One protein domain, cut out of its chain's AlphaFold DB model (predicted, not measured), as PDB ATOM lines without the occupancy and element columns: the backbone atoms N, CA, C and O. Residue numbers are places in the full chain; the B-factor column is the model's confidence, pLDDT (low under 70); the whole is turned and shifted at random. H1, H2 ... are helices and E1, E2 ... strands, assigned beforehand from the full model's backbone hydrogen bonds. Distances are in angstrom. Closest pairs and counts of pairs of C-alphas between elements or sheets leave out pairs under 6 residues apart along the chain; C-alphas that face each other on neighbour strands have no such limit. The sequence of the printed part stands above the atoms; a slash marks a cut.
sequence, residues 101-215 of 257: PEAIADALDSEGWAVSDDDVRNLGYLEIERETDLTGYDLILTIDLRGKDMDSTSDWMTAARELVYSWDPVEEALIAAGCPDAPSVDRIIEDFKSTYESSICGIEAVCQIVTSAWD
ATOM      1  N   PRO A 101     -16.675  36.389 -33.717       90.69
ATOM      2  CA  PRO A 101     -16.088  35.309 -32.928       90.69
ATOM      3  C   PRO A 101     -15.244  34.328 -33.744       90.69
ATOM      4  O   PRO A 101     -14.139  33.995 -33.328       90.69
ATOM      5  N   GLU A 102     -15.738  33.898 -34.909       88.56
ATOM      6  CA  GLU A 102     -15.019  32.969 -35.791       88.56
ATOM      7  C   GLU A 102     -13.728  33.598 -36.329       88.56
ATOM      8  O   GLU A 102     -12.685  32.950 -36.339       88.56
ATOM      9  N   ALA A 103     -13.774  34.877 -36.722       88.81
ATOM     10  CA  ALA A 103     -12.596  35.591 -37.208       88.81
ATOM     11  C   ALA A 103     -11.512  35.738 -36.123       88.81
ATOM     12  O   ALA A 103     -10.322  35.617 -36.409       88.81
ATOM     13  N   ILE A 104     -11.911  35.988 -34.871       90.00
ATOM     14  CA  ILE A 104     -10.973  36.082 -33.743       90.00
ATOM     15  C   ILE A 104     -10.399  34.706 -33.393       90.00
ATOM     16  O   ILE A 104      -9.196  34.600 -33.152       90.00
ATOM     17  N   ALA A 105     -11.231  33.662 -33.383       91.06
ATOM     18  CA  ALA A 105     -10.791  32.293 -33.128       91.06
ATOM     19  C   ALA A 105      -9.741  31.837 -34.154       91.06
ATOM     20  O   ALA A 105      -8.671  31.372 -33.771       91.06
ATOM     21  N   ASP A 106     -10.003  32.051 -35.442       87.62
ATOM     22  CA  ASP A 106      -9.090  31.685 -36.530       87.62
ATOM     23  C   ASP A 106      -7.760  32.461 -36.470       87.62
ATOM     24  O   ASP A 106      -6.682  31.886 -36.653       87.62
ATOM     25  N   ALA A 107      -7.807  33.751 -36.119       86.94
ATOM     26  CA  ALA A 107      -6.603  34.561 -35.956       86.94
ATOM     27  C   ALA A 107      -5.736  34.093 -34.772       86.94
ATOM     28  O   ALA A 107      -4.512  34.046 -34.881       86.94
ATOM     29  N   LEU A 108      -6.352  33.723 -33.646       87.56
ATOM     30  CA  LEU A 108      -5.624  33.193 -32.488       87.56
ATOM     31  C   LEU A 108      -5.050  31.796 -32.770       87.56
ATOM     32  O   LEU A 108      -3.910  31.532 -32.377       87.56
ATOM     33  N   ASP A 109      -5.780  30.952 -33.506       88.88
ATOM     34  CA  ASP A 109      -5.293  29.646 -33.977       88.88
ATOM     35  C   ASP A 109      -4.063  29.790 -34.882       88.88
ATOM     36  O   ASP A 109      -3.039  29.132 -34.686       88.88
ATOM     37  N   SER A 110      -4.101  30.764 -35.792       84.31
ATOM     38  CA  SER A 110      -2.978  31.096 -36.677       84.31
ATOM     39  C   SER A 110      -1.733  31.595 -35.931       84.31
ATOM     40  O   SER A 110      -0.609  31.338 -36.364       84.31
ATOM     41  N   GLU A 111      -1.911  32.241 -34.777       83.25
ATOM     42  CA  GLU A 111      -0.821  32.650 -33.878       83.25
ATOM     43  C   GLU A 111      -0.306  31.503 -32.987       83.25
ATOM     44  O   GLU A 111       0.586  31.701 -32.152       83.25
ATOM     45  N   GLY A 112      -0.839  30.292 -33.163       86.44
ATOM     46  CA  GLY A 112      -0.411  29.071 -32.486       86.44
ATOM     47  C   GLY A 112      -1.073  28.840 -31.131       86.44
ATOM     48  O   GLY A 112      -0.500  28.147 -30.290       86.44
ATOM     49  N   TRP A 113      -2.220  29.464 -30.861       90.12
ATOM     50  CA  TRP A 113      -3.081  29.063 -29.746       90.12
ATOM     51  C   TRP A 113      -3.989  27.924 -30.195       90.12
ATOM     52  O   TRP A 113      -4.606  28.028 -31.235       90.12
ATOM     53  N   ALA A 114      -4.131  26.857 -29.422       90.00
ATOM     54  CA  ALA A 114      -5.223  25.924 -29.663       90.00
ATOM     55  C   ALA A 114      -6.529  26.594 -29.217       90.00
ATOM     56  O   ALA A 114      -6.639  27.035 -28.074       90.00
ATOM     57  N   VAL A 115      -7.499  26.717 -30.119       89.00
ATOM     58  CA  VAL A 115      -8.748  27.434 -29.845       89.00
ATOM     59  C   VAL A 115      -9.917  26.461 -29.761       89.00
ATOM     60  O   VAL A 115     -10.140  25.662 -30.668       89.00
ATOM     61  N   SER A 116     -10.686  26.548 -28.674       84.12
ATOM     62  CA  SER A 116     -11.954  25.834 -28.513       84.12
ATOM     63  C   SER A 116     -13.110  26.823 -28.663       84.12
ATOM     64  O   SER A 116     -13.579  27.412 -27.685       84.12
ATOM     65  N   ASP A 117     -13.561  27.023 -29.902       72.00
ATOM     66  CA  ASP A 117     -14.613  27.983 -30.264       72.00
ATOM     67  C   ASP A 117     -16.037  27.398 -30.262       72.00
ATOM     68  O   ASP A 117     -16.998  28.172 -30.331       72.00
ATOM     69  N   ASP A 118     -16.165  26.070 -30.099       66.69
ATOM     70  CA  ASP A 118     -17.411  25.273 -30.109       66.69
ATOM     71  C   ASP A 118     -18.539  25.885 -29.250       66.69
ATOM     72  O   ASP A 118     -19.730  25.637 -29.470       66.69
ATOM     73  N   ASP A 119     -18.171  26.727 -28.286       63.34
ATOM     74  CA  ASP A 119     -19.049  27.250 -27.263       63.34
ATOM     75  C   ASP A 119     -19.054  28.774 -27.096       63.34
ATOM     76  O   ASP A 119     -19.757  29.253 -26.206       63.34
ATOM     77  N   VAL A 120     -18.398  29.582 -27.942       77.31
ATOM     78  CA  VAL A 120     -18.433  31.051 -27.736       77.31
ATOM     79  C   VAL A 120     -19.869  31.563 -27.722       77.31
ATOM     80  O   VAL A 120     -20.272  32.275 -26.804       77.31
ATOM     81  N   ARG A 121     -20.684  31.109 -28.679       75.12
ATOM     82  CA  ARG A 121     -22.106  31.473 -28.772       75.12
ATOM     83  C   ARG A 121     -22.996  30.803 -27.726       75.12
ATOM     84  O   ARG A 121     -24.059  31.336 -27.412       75.12
ATOM     85  N   ASN A 122     -22.581  29.664 -27.178       78.81
ATOM     86  CA  ASN A 122     -23.387  28.890 -26.230       78.81
ATOM     87  C   ASN A 122     -23.098  29.259 -24.770       78.81
ATOM     88  O   ASN A 122     -24.016  29.337 -23.952       78.81
ATOM     89  N   LEU A 123     -21.827  29.473 -24.440       82.25
ATOM     90  CA  LEU A 123     -21.310  29.671 -23.089       82.25
ATOM     91  C   LEU A 123     -20.810  31.094 -22.838       82.25
ATOM     92  O   LEU A 123     -20.655  31.486 -21.679       82.25
ATOM     93  N   GLY A 124     -20.613  31.883 -23.895       87.06
ATOM     94  CA  GLY A 124     -20.219  33.282 -23.799       87.06
ATOM     95  C   GLY A 124     -18.749  33.494 -23.479       87.06
ATOM     96  O   GLY A 124     -18.407  34.529 -22.928       87.06
ATOM     97  N   TYR A 125     -17.875  32.542 -23.780       89.12
ATOM     98  CA  TYR A 125     -16.440  32.729 -23.620       89.12
ATOM     99  C   TYR A 125     -15.667  31.972 -24.696       89.12
ATOM    100  O   TYR A 125     -16.151  30.965 -25.206       89.12
ATOM    101  N   LEU A 126     -14.474  32.467 -25.022       91.69
ATOM    102  CA  LEU A 126     -13.522  31.787 -25.897       91.69
ATOM    103  C   LEU A 126     -12.383  31.231 -25.046       91.69
ATOM    104  O   LEU A 126     -11.712  31.990 -24.344       91.69
ATOM    105  N   GLU A 127     -12.185  29.918 -25.099       92.75
ATOM    106  CA  GLU A 127     -11.057  29.252 -24.454       92.75
ATOM    107  C   GLU A 127      -9.912  29.107 -25.458       92.75
ATOM    108  O   GLU A 127     -10.112  28.639 -26.582       92.75
ATOM    109  N   ILE A 128      -8.725  29.547 -25.049       92.00
ATOM    110  CA  ILE A 128      -7.494  29.428 -25.826       92.00
ATOM    111  C   ILE A 128      -6.430  28.749 -24.976       92.00
ATOM    112  O   ILE A 128      -6.289  29.024 -23.786       92.00
ATOM    113  N   GLU A 129      -5.667  27.874 -25.601       91.75
ATOM    114  CA  GLU A 129      -4.731  26.991 -24.930       91.75
ATOM    115  C   GLU A 129      -3.357  27.072 -25.596       91.75
ATOM    116  O   GLU A 129      -3.234  27.233 -26.814       91.75
ATOM    117  N   ARG A 130      -2.296  26.980 -24.796       86.44
ATOM    118  CA  ARG A 130      -0.928  26.866 -25.302       86.44
ATOM    119  C   ARG A 130      -0.095  25.958 -24.414       86.44
ATOM    120  O   ARG A 130      -0.026  26.159 -23.203       86.44
ATOM    121  N   GLU A 131       0.587  25.010 -25.042       80.31
ATOM    122  CA  GLU A 131       1.522  24.119 -24.358       80.31
ATOM    123  C   GLU A 131       2.687  24.933 -23.771       80.31
ATOM    124  O   GLU A 131       3.289  25.767 -24.456       80.31
ATOM    125  N   THR A 132       3.003  24.703 -22.491       72.31
ATOM    126  CA  THR A 132       4.163  25.323 -21.833       72.31
ATOM    127  C   THR A 132       5.312  24.326 -21.708       72.31
ATOM    128  O   THR A 132       5.152  23.212 -21.204       72.31
ATOM    129  N   ASP A 133       6.511  24.747 -22.114       68.06
ATOM    130  CA  ASP A 133       7.699  23.880 -22.179       68.06
ATOM    131  C   ASP A 133       8.164  23.365 -20.803       68.06
ATOM    132  O   ASP A 133       8.924  22.396 -20.703       68.06
ATOM    133  N   LEU A 134       7.774  24.045 -19.719       69.69
ATOM    134  CA  LEU A 134       8.447  23.909 -18.430       69.69
ATOM    135  C   LEU A 134       7.723  23.004 -17.431       69.69
ATOM    136  O   LEU A 134       8.371  22.423 -16.555       69.69
ATOM    137  N   THR A 135       6.402  22.895 -17.537       66.19
ATOM    138  CA  THR A 135       5.566  22.206 -16.541       66.19
ATOM    139  C   THR A 135       4.787  21.025 -17.115       66.19
ATOM    140  O   THR A 135       4.296  20.206 -16.338       66.19
ATOM    141  N   GLY A 136       4.691  20.910 -18.449       65.69
ATOM    142  CA  GLY A 136       3.767  19.972 -19.098       65.69
ATOM    143  C   GLY A 136       2.299  20.271 -18.770       65.69
ATOM    144  O   GLY A 136       1.458  19.381 -18.875       65.69
ATOM    145  N   TYR A 137       2.026  21.485 -18.284       68.62
ATOM    146  CA  TYR A 137       0.705  22.051 -18.075       68.62
ATOM    147  C   TYR A 137       0.382  22.918 -19.285       68.62
ATOM    148  O   TYR A 137       1.174  23.796 -19.650       68.62
ATOM    149  N   ASP A 138      -0.781  22.689 -19.872       80.31
ATOM    150  CA  ASP A 138      -1.292  23.549 -20.922       80.31
ATOM    151  C   ASP A 138      -1.856  24.817 -20.283       80.31
ATOM    152  O   ASP A 138      -2.699  24.771 -19.381       80.31
ATOM    153  N   LEU A 139      -1.337  25.972 -20.696       85.00
ATOM    154  CA  LEU A 139      -1.834  27.255 -20.233       85.00
ATOM    155  C   LEU A 139      -3.179  27.517 -20.906       85.00
ATOM    156  O   LEU A 139      -3.224  27.875 -22.082       85.00
ATOM    157  N   ILE A 140      -4.253  27.357 -20.139       89.19
ATOM    158  CA  ILE A 140      -5.621  27.621 -20.579       89.19
ATOM    159  C   ILE A 140      -6.012  29.033 -20.144       89.19
ATOM    160  O   ILE A 140      -6.020  29.350 -18.954       89.19
ATOM    161  N   LEU A 141      -6.348  29.879 -21.113       91.50
ATOM    162  CA  LEU A 141      -6.827  31.242 -20.914       91.50
ATOM    163  C   LEU A 141      -8.254  31.377 -21.445       91.50
ATOM    164  O   LEU A 141      -8.664  30.690 -22.378       91.50
ATOM    165  N   THR A 142      -9.014  32.307 -20.870       92.38
ATOM    166  CA  THR A 142     -10.411  32.527 -21.252       92.38
ATOM    167  C   THR A 142     -10.674  33.998 -21.542       92.38
ATOM    168  O   THR A 142     -10.529  34.846 -20.663       92.38
ATOM    169  N   ILE A 143     -11.127  34.301 -22.758       93.75
ATOM    170  CA  ILE A 143     -11.690  35.609 -23.101       93.75
ATOM    171  C   ILE A 143     -13.181  35.581 -22.742       93.75
ATOM    172  O   ILE A 143     -13.976  34.907 -23.398       93.75
ATOM    173  N   ASP A 144     -13.561  36.290 -21.676       93.25
ATOM    174  CA  ASP A 144     -14.928  36.272 -21.143       93.25
ATOM    175  C   ASP A 144     -15.833  37.323 -21.807       93.25
ATOM    176  O   ASP A 144     -15.656  38.538 -21.643       93.25
ATOM    177  N   LEU A 145     -16.847  36.840 -22.523       92.31
ATOM    178  CA  LEU A 145     -17.877  37.621 -23.210       92.31
ATOM    179  C   LEU A 145     -19.269  37.425 -22.595       92.31
ATOM    180  O   LEU A 145     -20.275  37.844 -23.169       92.31
ATOM    181  N   ARG A 146     -19.377  36.795 -21.419       92.75
ATOM    182  CA  ARG A 146     -20.680  36.527 -20.807       92.75
ATOM    183  C   ARG A 146     -21.368  37.839 -20.456       92.75
ATOM    184  O   ARG A 146     -20.857  38.653 -19.693       92.75
ATOM    185  N   GLY A 147     -22.570  38.018 -21.000       88.12
ATOM    186  CA  GLY A 147     -23.345  39.248 -20.835       88.12
ATOM    187  C   GLY A 147     -22.867  40.424 -21.694       88.12
ATOM    188  O   GLY A 147     -23.384  41.524 -21.505       88.12
ATOM    189  N   LYS A 148     -21.920  40.196 -22.612       89.94
ATOM    190  CA  LYS A 148     -21.462  41.152 -23.625       89.94
ATOM    191  C   LYS A 148     -22.094  40.831 -24.989       89.94
ATOM    192  O   LYS A 148     -22.633  39.739 -25.183       89.94
ATOM    193  N   ASP A 149     -22.058  41.787 -25.909       89.94
ATOM    194  CA  ASP A 149     -22.465  41.581 -27.298       89.94
ATOM    195  C   ASP A 149     -21.313  40.934 -28.084       89.94
ATOM    196  O   ASP A 149     -20.217  41.482 -28.188       89.94
ATOM    197  N   MET A 150     -21.553  39.736 -28.621       87.88
ATOM    198  CA  MET A 150     -20.529  38.939 -29.305       87.88
ATOM    199  C   MET A 150     -20.169  39.471 -30.690       87.88
ATOM    200  O   MET A 150     -19.134  39.078 -31.223       87.88
ATOM    201  N   ASP A 151     -20.987  40.347 -31.266       86.50
ATOM    202  CA  ASP A 151     -20.691  40.985 -32.550       86.50
ATOM    203  C   ASP A 151     -20.110  42.406 -32.352       86.50
ATOM    204  O   ASP A 151     -19.729  43.069 -33.315       86.50
ATOM    205  N   SER A 152     -19.976  42.866 -31.100       91.31
ATOM    206  CA  SER A 152     -19.414  44.175 -30.747       91.31
ATOM    207  C   SER A 152     -17.890  44.129 -30.642       91.31
ATOM    208  O   SER A 152     -17.315  43.564 -29.708       91.31
ATOM    209  N   THR A 153     -17.215  44.829 -31.553       91.00
ATOM    210  CA  THR A 153     -15.755  45.014 -31.538       91.00
ATOM    211  C   THR A 153     -15.253  45.628 -30.229       91.00
ATOM    212  O   THR A 153     -14.217  45.227 -29.693       91.00
ATOM    213  N   SER A 154     -16.024  46.551 -29.649       90.94
ATOM    214  CA  SER A 154     -15.693  47.186 -28.369       90.94
ATOM    215  C   SER A 154     -15.744  46.227 -27.172       90.94
ATOM    216  O   SER A 154     -14.890  46.309 -26.280       90.94
ATOM    217  N   ASP A 155     -16.698  45.294 -27.160       94.44
ATOM    218  CA  ASP A 155     -16.842  44.306 -26.090       94.44
ATOM    219  C   ASP A 155     -15.730  43.258 -26.153       94.44
ATOM    220  O   ASP A 155     -15.149  42.913 -25.119       94.44
ATOM    221  N   TRP A 156     -15.358  42.836 -27.364       92.50
ATOM    222  CA  TRP A 156     -14.195  41.983 -27.602       92.50
ATOM    223  C   TRP A 156     -12.893  42.626 -27.138       92.50
ATOM    224  O   TRP A 156     -12.141  42.010 -26.385       92.50
ATOM    225  N   MET A 157     -12.643  43.885 -27.507       92.62
ATOM    226  CA  MET A 157     -11.444  44.590 -27.049       92.62
ATOM    227  C   MET A 157     -11.423  44.776 -25.533       92.62
ATOM    228  O   MET A 157     -10.361  44.704 -24.917       92.62
ATOM    229  N   THR A 158     -12.584  44.990 -24.914       93.94
ATOM    230  CA  THR A 158     -12.693  45.059 -23.454       93.94
ATOM    231  C   THR A 158     -12.349  43.714 -22.816       93.94
ATOM    232  O   THR A 158     -11.536  43.678 -21.899       93.94
ATOM    233  N   ALA A 159     -12.911  42.611 -23.320       94.69
ATOM    234  CA  ALA A 159     -12.645  41.262 -22.818       94.69
ATOM    235  C   ALA A 159     -11.178  40.834 -23.001       94.69
ATOM    236  O   ALA A 159     -10.573  40.299 -22.075       94.69
ATOM    237  N   ALA A 160     -10.582  41.113 -24.163       90.19
ATOM    238  CA  ALA A 160      -9.182  40.796 -24.436       90.19
ATOM    239  C   ALA A 160      -8.233  41.581 -23.516       90.19
ATOM    240  O   ALA A 160      -7.318  41.006 -22.931       90.19
ATOM    241  N   ARG A 161      -8.476  42.884 -23.324       90.69
ATOM    242  CA  ARG A 161      -7.698  43.711 -22.386       90.69
ATOM    243  C   ARG A 161      -7.866  43.261 -20.944       90.69
ATOM    244  O   ARG A 161      -6.900  43.276 -20.190       90.69
ATOM    245  N   GLU A 162      -9.081  42.882 -20.558       93.44
ATOM    246  CA  GLU A 162      -9.362  42.339 -19.232       93.44
ATOM    247  C   GLU A 162      -8.542  41.069 -18.991       93.44
ATOM    248  O   GLU A 162      -7.835  41.011 -17.991       93.44
ATOM    249  N   LEU A 163      -8.529  40.122 -19.937       92.69
ATOM    250  CA  LEU A 163      -7.667  38.939 -19.873       92.69
ATOM    251  C   LEU A 163      -6.184  39.323 -19.741       92.69
ATOM    252  O   LEU A 163      -5.531  38.914 -18.787       92.69
ATOM    253  N   VAL A 164      -5.658  40.126 -20.671       87.38
ATOM    254  CA  VAL A 164      -4.220  40.442 -20.730       87.38
ATOM    255  C   VAL A 164      -3.757  41.192 -19.479       87.38
ATOM    256  O   VAL A 164      -2.745  40.833 -18.890       87.38
ATOM    257  N   TYR A 165      -4.487  42.216 -19.036       87.44
ATOM    258  CA  TYR A 165      -4.034  43.068 -17.932       87.44
ATOM    259  C   TYR A 165      -4.368  42.533 -16.539       87.44
ATOM    260  O   TYR A 165      -3.783  43.014 -15.566       87.44
ATOM    261  N   SER A 166      -5.303  41.588 -16.417       87.56
ATOM    262  CA  SER A 166      -5.596  40.935 -15.134       87.56
ATOM    263  C   SER A 166      -4.750  39.691 -14.877       87.56
ATOM    264  O   SER A 166      -4.725  39.216 -13.743       87.56
ATOM    265  N   TRP A 167      -4.046  39.184 -15.891       89.81
ATOM    266  CA  TRP A 167      -3.262  37.964 -15.766       89.81
ATOM    267  C   TRP A 167      -2.071  38.132 -14.808       89.81
ATOM    268  O   TRP A 167      -1.209  38.991 -15.013       89.81
ATOM    269  N   ASP A 168      -2.010  37.289 -13.770       88.38
ATOM    270  CA  ASP A 168      -0.944  37.301 -12.764       88.38
ATOM    271  C   ASP A 168      -0.103  36.008 -12.828       88.38
ATOM    272  O   ASP A 168      -0.575  34.940 -12.424       88.38
ATOM    273  N   PRO A 169       1.178  36.081 -13.248       85.88
ATOM    274  CA  PRO A 169       2.049  34.907 -13.321       85.88
ATOM    275  C   PRO A 169       2.280  34.233 -11.963       85.88
ATOM    276  O   PRO A 169       2.668  33.067 -11.918       85.88
ATOM    277  N   VAL A 170       2.101  34.948 -10.846       87.75
ATOM    278  CA  VAL A 170       2.256  34.383  -9.502       87.75
ATOM    279  C   VAL A 170       1.056  33.519  -9.136       87.75
ATOM    280  O   VAL A 170       1.252  32.416  -8.624       87.75
ATOM    281  N   GLU A 171      -0.164  33.998  -9.388       88.06
ATOM    282  CA  GLU A 171      -1.381  33.223  -9.118       88.06
ATOM    283  C   GLU A 171      -1.400  31.943  -9.959       88.06
ATOM    284  O   GLU A 171      -1.573  30.853  -9.407       88.06
ATOM    285  N   GLU A 172      -1.082  32.049 -11.250       85.81
ATOM    286  CA  GLU A 172      -1.012  30.896 -12.150       85.81
ATOM    287  C   GLU A 172       0.074  29.897 -11.739       85.81
ATOM    288  O   GLU A 172      -0.146  28.682 -11.712       85.81
ATOM    289  N   ALA A 173       1.260  30.376 -11.350       86.50
ATOM    290  CA  ALA A 173       2.341  29.488 -10.933       86.50
ATOM    291  C   ALA A 173       1.987  28.684  -9.674       86.50
ATOM    292  O   ALA A 173       2.429  27.543  -9.523       86.50
ATOM    293  N   LEU A 174       1.191  29.255  -8.764       86.19
ATOM    294  CA  LEU A 174       0.716  28.551  -7.571       86.19
ATOM    295  C   LEU A 174      -0.282  27.440  -7.914       86.19
ATOM    296  O   LEU A 174      -0.277  26.406  -7.243       86.19
ATOM    297  N   ILE A 175      -1.100  27.632  -8.952       84.06
ATOM    298  CA  ILE A 175      -1.998  26.601  -9.482       84.06
ATOM    299  C   ILE A 175      -1.163  25.468 -10.098       84.06
ATOM    300  O   ILE A 175      -1.308  24.308  -9.701       84.06
ATOM    301  N   ALA A 176      -0.222  25.806 -10.984       82.06
ATOM    302  CA  ALA A 176       0.627  24.839 -11.685       82.06
ATOM    303  C   ALA A 176       1.558  24.046 -10.745       82.06
ATOM    304  O   ALA A 176       1.801  22.855 -10.947       82.06
ATOM    305  N   ALA A 177       2.040  24.664  -9.662       83.00
ATOM    306  CA  ALA A 177       2.875  24.002  -8.658       83.00
ATOM    307  C   ALA A 177       2.164  22.857  -7.906       83.00
ATOM    308  O   ALA A 177       2.818  22.081  -7.208       83.00
ATOM    309  N   GLY A 178       0.837  22.738  -8.036       76.94
ATOM    310  CA  GLY A 178       0.060  21.617  -7.509       76.94
ATOM    311  C   GLY A 178       0.298  20.282  -8.229       76.94
ATOM    312  O   GLY A 178      -0.104  19.237  -7.708       76.94
ATOM    313  N   CYS A 179       0.949  20.292  -9.395       74.81
ATOM    314  CA  CYS A 179       1.219  19.096 -10.188       74.81
ATOM    315  C   CYS A 179       2.375  18.241  -9.623       74.81
ATOM    316  O   CYS A 179       3.387  18.776  -9.154       74.81
ATOM    317  N   PRO A 180       2.275  16.896  -9.681       71.06
ATOM    318  CA  PRO A 180       3.411  16.021  -9.404       71.06
ATOM    319  C   PRO A 180       4.592  16.364 -10.319       71.06
ATOM    320  O   PRO A 180       4.397  16.600 -11.505       71.06
ATOM    321  N   ASP A 181       5.804  16.378  -9.764       79.94
ATOM    322  CA  ASP A 181       7.053  16.689 -10.478       79.94
ATOM    323  C   ASP A 181       7.172  18.129 -11.024       79.94
ATOM    324  O   ASP A 181       8.124  18.432 -11.750       79.94
ATOM    325  N   ALA A 182       6.276  19.040 -10.620       80.69
ATOM    326  CA  ALA A 182       6.368  20.450 -10.979       80.69
ATOM    327  C   ALA A 182       7.713  21.064 -10.522       80.69
ATOM    328  O   ALA A 182       8.192  20.786  -9.412       80.69
ATOM    329  N   PRO A 183       8.342  21.920 -11.350       85.44
ATOM    330  CA  PRO A 183       9.516  22.685 -10.946       85.44
ATOM    331  C   PRO A 183       9.242  23.591  -9.735       85.44
ATOM    332  O   PRO A 183       8.109  23.795  -9.310       85.44
ATOM    333  N   SER A 184      10.297  24.189  -9.175       89.31
ATOM    334  CA  SER A 184      10.133  25.200  -8.124       89.31
ATOM    335  C   SER A 184       9.252  26.355  -8.604       89.31
ATOM    336  O   SER A 184       9.463  26.838  -9.714       89.31
ATOM    337  N   VAL A 185       8.370  26.856  -7.734       89.81
ATOM    338  CA  VAL A 185       7.450  27.974  -8.021       89.81
ATOM    339  C   VAL A 185       8.168  29.161  -8.672       89.81
ATOM    340  O   VAL A 185       7.702  29.658  -9.686       89.81
ATOM    341  N   ASP A 186       9.347  29.552  -8.174       89.94
ATOM    342  CA  ASP A 186      10.131  30.660  -8.749       89.94
ATOM    343  C   ASP A 186      10.470  30.449 -10.235       89.94
ATOM    344  O   ASP A 186      10.434  31.386 -11.026       89.94
ATOM    345  N   ARG A 187      10.749  29.201 -10.628       89.50
ATOM    346  CA  ARG A 187      11.074  28.837 -12.012       89.50
ATOM    347  C   ARG A 187       9.830  28.843 -12.902       89.50
ATOM    348  O   ARG A 187       9.933  29.223 -14.059       89.50
ATOM    349  N   ILE A 188       8.676  28.450 -12.359       88.38
ATOM    350  CA  ILE A 188       7.386  28.538 -13.059       88.38
ATOM    351  C   ILE A 188       7.006  30.012 -13.260       88.38
ATOM    352  O   ILE A 188       6.621  30.396 -14.354       88.38
ATOM    353  N   ILE A 189       7.197  30.866 -12.249       90.06
ATOM    354  CA  ILE A 189       6.937  32.312 -12.360       90.06
ATOM    355  C   ILE A 189       7.803  32.954 -13.453       90.06
ATOM    356  O   ILE A 189       7.314  33.799 -14.199       90.06
ATOM    357  N   GLU A 190       9.092  32.608 -13.536       89.25
ATOM    358  CA  GLU A 190       9.975  33.115 -14.598       89.25
ATOM    359  C   GLU A 190       9.504  32.683 -15.994       89.25
ATOM    360  O   GLU A 190       9.456  33.511 -16.905       89.25
ATOM    361  N   ASP A 191       9.100  31.423 -16.141       86.62
ATOM    362  CA  ASP A 191       8.557  30.876 -17.387       86.62
ATOM    363  C   ASP A 191       7.247  31.562 -17.802       86.62
ATOM    364  O   ASP A 191       7.079  31.994 -18.942       86.62
ATOM    365  N   PHE A 192       6.348  31.774 -16.846       88.44
ATOM    366  CA  PHE A 192       5.071  32.451 -17.048       88.44
ATOM    367  C   PHE A 192       5.250  33.929 -17.409       88.44
ATOM    368  O   PHE A 192       4.584  34.426 -18.314       88.44
ATOM    369  N   LYS A 193       6.218  34.632 -16.810       87.69
ATOM    370  CA  LYS A 193       6.587  35.988 -17.254       87.69
ATOM    371  C   LYS A 193       7.105  36.004 -18.689       87.69
ATOM    372  O   LYS A 193       6.698  36.864 -19.464       87.69
ATOM    373  N   SER A 194       7.963  35.049 -19.048       85.50
ATOM    374  CA  SER A 194       8.447  34.914 -20.424       85.50
ATOM    375  C   SER A 194       7.292  34.650 -21.391       85.50
ATOM    376  O   SER A 194       7.213  35.293 -22.432       85.50
ATOM    377  N   THR A 195       6.369  33.758 -21.024       85.69
ATOM    378  CA  THR A 195       5.171  33.417 -21.811       85.69
ATOM    379  C   THR A 195       4.258  34.627 -21.996       85.69
ATOM    380  O   THR A 195       3.705  34.847 -23.077       85.69
ATOM    381  N   TYR A 196       4.131  35.462 -20.963       85.69
ATOM    382  CA  TYR A 196       3.388  36.707 -21.062       85.69
ATOM    383  C   TYR A 196       3.986  37.647 -22.107       85.69
ATOM    384  O   TYR A 196       3.273  38.094 -23.004       85.69
ATOM    385  N   GLU A 197       5.293  37.903 -22.021       83.50
ATOM    386  CA  GLU A 197       6.015  38.802 -22.929       83.50
ATOM    387  C   GLU A 197       6.083  38.273 -24.369       83.50
ATOM    388  O   GLU A 197       6.112  39.060 -25.316       83.50
ATOM    389  N   SER A 198       6.122  36.952 -24.553       81.44
ATOM    390  CA  SER A 198       6.231  36.340 -25.878       81.44
ATOM    391  C   SER A 198       4.891  36.084 -26.555       81.44
ATOM    392  O   SER A 198       4.869  35.837 -27.759       81.44
ATOM    393  N   SER A 199       3.792  36.006 -25.802       85.25
ATOM    394  CA  SER A 199       2.548  35.422 -26.318       85.25
ATOM    395  C   SER A 199       1.291  36.087 -25.775       85.25
ATOM    396  O   SER A 199       0.500  36.593 -26.567       85.25
ATOM    397  N   ILE A 200       1.103  36.137 -24.452       85.50
ATOM    398  CA  ILE A 200      -0.155  36.642 -23.865       85.50
ATOM    399  C   ILE A 200      -0.350  38.125 -24.191       85.50
ATOM    400  O   ILE A 200      -1.433  38.523 -24.609       85.50
ATOM    401  N   CYS A 201       0.702  38.946 -24.098       85.44
ATOM    402  CA  CYS A 201       0.597  40.370 -24.426       85.44
ATOM    403  C   CYS A 201       0.282  40.631 -25.913       85.44
ATOM    404  O   CYS A 201      -0.160  41.723 -26.260       85.44
ATOM    405  N   GLY A 202       0.503  39.643 -26.789       83.12
ATOM    406  CA  GLY A 202       0.170  39.711 -28.213       83.12
ATOM    407  C   GLY A 202      -1.322  39.535 -28.512       83.12
ATOM    408  O   GLY A 202      -1.781  40.021 -29.542       83.12
ATOM    409  N   ILE A 203      -2.094  38.920 -27.606       84.44
ATOM    410  CA  ILE A 203      -3.532  38.650 -27.800       84.44
ATOM    411  C   ILE A 203      -4.307  39.948 -28.061       84.44
ATOM    412  O   ILE A 203      -5.148  39.993 -28.955       84.44
ATOM    413  N   GLU A 204      -3.998  41.030 -27.333       87.44
ATOM    414  CA  GLU A 204      -4.650  42.328 -27.559       87.44
ATOM    415  C   GLU A 204      -4.423  42.832 -28.991       87.44
ATOM    416  O   GLU A 204      -5.356  43.329 -29.620       87.44
ATOM    417  N   ALA A 205      -3.204  42.692 -29.517       77.38
ATOM    418  CA  ALA A 205      -2.865  43.162 -30.857       77.38
ATOM    419  C   ALA A 205      -3.606  42.367 -31.939       77.38
ATOM    420  O   ALA A 205      -4.152  42.965 -32.865       77.38
ATOM    421  N   VAL A 206      -3.687  41.041 -31.790       80.88
ATOM    422  CA  VAL A 206      -4.444  40.163 -32.697       80.88
ATOM    423  C   VAL A 206      -5.917  40.570 -32.718       80.88
ATOM    424  O   VAL A 206      -6.463  40.865 -33.782       80.88
ATOM    425  N   CYS A 207      -6.540  40.689 -31.542       79.62
ATOM    426  CA  CYS A 207      -7.930  41.128 -31.428       79.62
ATOM    427  C   CYS A 207      -8.141  42.524 -32.028       79.62
ATOM    428  O   CYS A 207      -9.149  42.759 -32.691       79.62
ATOM    429  N   GLN A 208      -7.195  43.449 -31.848       78.62
ATOM    430  CA  GLN A 208      -7.294  44.800 -32.399       78.62
ATOM    431  C   GLN A 208      -7.277  44.800 -33.932       78.62
ATOM    432  O   GLN A 208      -8.057  45.527 -34.542       78.62
ATOM    433  N   ILE A 209      -6.422  43.984 -34.553       78.00
ATOM    434  CA  ILE A 209      -6.357  43.850 -36.015       78.00
ATOM    435  C   ILE A 209      -7.680  43.299 -36.551       78.00
ATOM    436  O   ILE A 209      -8.277  43.898 -37.446       78.00
ATOM    437  N   VAL A 210      -8.162  42.193 -35.975       81.94
ATOM    438  CA  VAL A 210      -9.399  41.538 -36.427       81.94
ATOM    439  C   VAL A 210     -10.606  42.453 -36.245       81.94
ATOM    440  O   VAL A 210     -11.397  42.615 -37.169       81.94
ATOM    441  N   THR A 211     -10.734  43.099 -35.086       82.88
ATOM    442  CA  THR A 211     -11.856  44.012 -34.816       82.88
ATOM    443  C   THR A 211     -11.841  45.236 -35.727       82.88
ATOM    444  O   THR A 211     -12.888  45.617 -36.235       82.88
ATOM    445  N   SER A 212     -10.673  45.813 -36.024       76.56
ATOM    446  CA  SER A 212     -10.576  46.915 -36.991       76.56
ATOM    447  C   SER A 212     -10.955  46.490 -38.412       76.56
ATOM    448  O   SER A 212     -11.675  47.219 -39.089       76.56
ATOM    449  N   ALA A 213     -10.531  45.301 -38.852       79.75
ATOM    450  CA  ALA A 213     -10.943  44.756 -40.145       79.75
ATOM    451  C   ALA A 213     -12.452  44.448 -40.189       79.75
ATOM    452  O   ALA A 213     -13.105  44.648 -41.213       79.75
ATOM    453  N   TRP A 214     -13.025  43.999 -39.070       85.88
ATOM    454  CA  TRP A 214     -14.454  43.731 -38.941       85.88
ATOM    455  C   TRP A 214     -15.303  45.005 -39.003       85.88
ATOM    456  O   TRP A 214     -16.315  45.040 -39.704       85.88
ATOM    457  N   ASP A 215     -14.873  46.071 -38.327       81.00
ATOM    458  CA  ASP A 215     -15.515  47.386 -38.413       81.00
ATOM    459  C   ASP A 215     -15.483  47.920 -39.862       81.00
ATOM    460  O   ASP A 215     -16.465  48.480 -40.345       81.00
TER     461      ASP A 215
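This is residues 101 to 215 of the 257 residues of an uncharacterized protein of Collinsella sp. AF20-14LB (UniProt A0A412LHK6). A narrow sheet of three strands, E1 E2 E3, has H1 and H3 over one face, and H6 packs on both helices. H5 and H6 follow each other along the longest axis; H4 packs on H5 at one end, and short H2 lies near the other. Printed are 115 residues, with six named helices and three named strands in the order H1 E1 H2 E2 E3 H3 H4 H5 H6; the sheet is antiparallel and the class mixed. The whole is compact, with a radius of gyration of the C-alphas of 14.6 A, yet elongated, spanning 45 by 26 by 23 A.

E2, residues 125 to 131, is the inner strand between E1, residues 114 to 116, with N 114 and O 129 2.8 A apart, and E3, residues 138 to 144, with N 128 and O 141 2.9 A apart. E2 and E3 form a hairpin. H1, residues 101 to 110, and H3, residues 153 to 166, make two layers with the sheet, helices on one face. H1 runs along E1 at a height over the sheet of 8.3 A. H6, residues 200 to 215, touches H3 at a shallow tilt of 5 degrees, opposite ways, closest at C-alphas 153 and 211, 5.2 A. H6 touches H1 with residues 203 to 210 alone, closest at C-alphas 104 and 210, 6.3 A. H4, residues 169 to 176, touches H5, residues 185 to 198, closest at C-alphas 169 and 192, 5.4 A. H2, residues 120 to 123, only grazes the sheet. Every O i to N i+4 pair is within hydrogen-bond range in H1, H3, H4 and H5, and 10 of 12 in H6; H2 is too short for one.

H1 begins at C-alpha 101 (-16.088, 35.309, -32.928). H6, 23.7 A long, ends at C-alpha 215 (-15.515, 47.386, -38.413). E2 measures 19.9 A.

The farthest C-alphas, of Asp 181 and Asp 215, are 47.2 A apart. The printed part has no cut and no long link. The model's pLDDT is under 70 at residues 118 to 119 and 133 to 137.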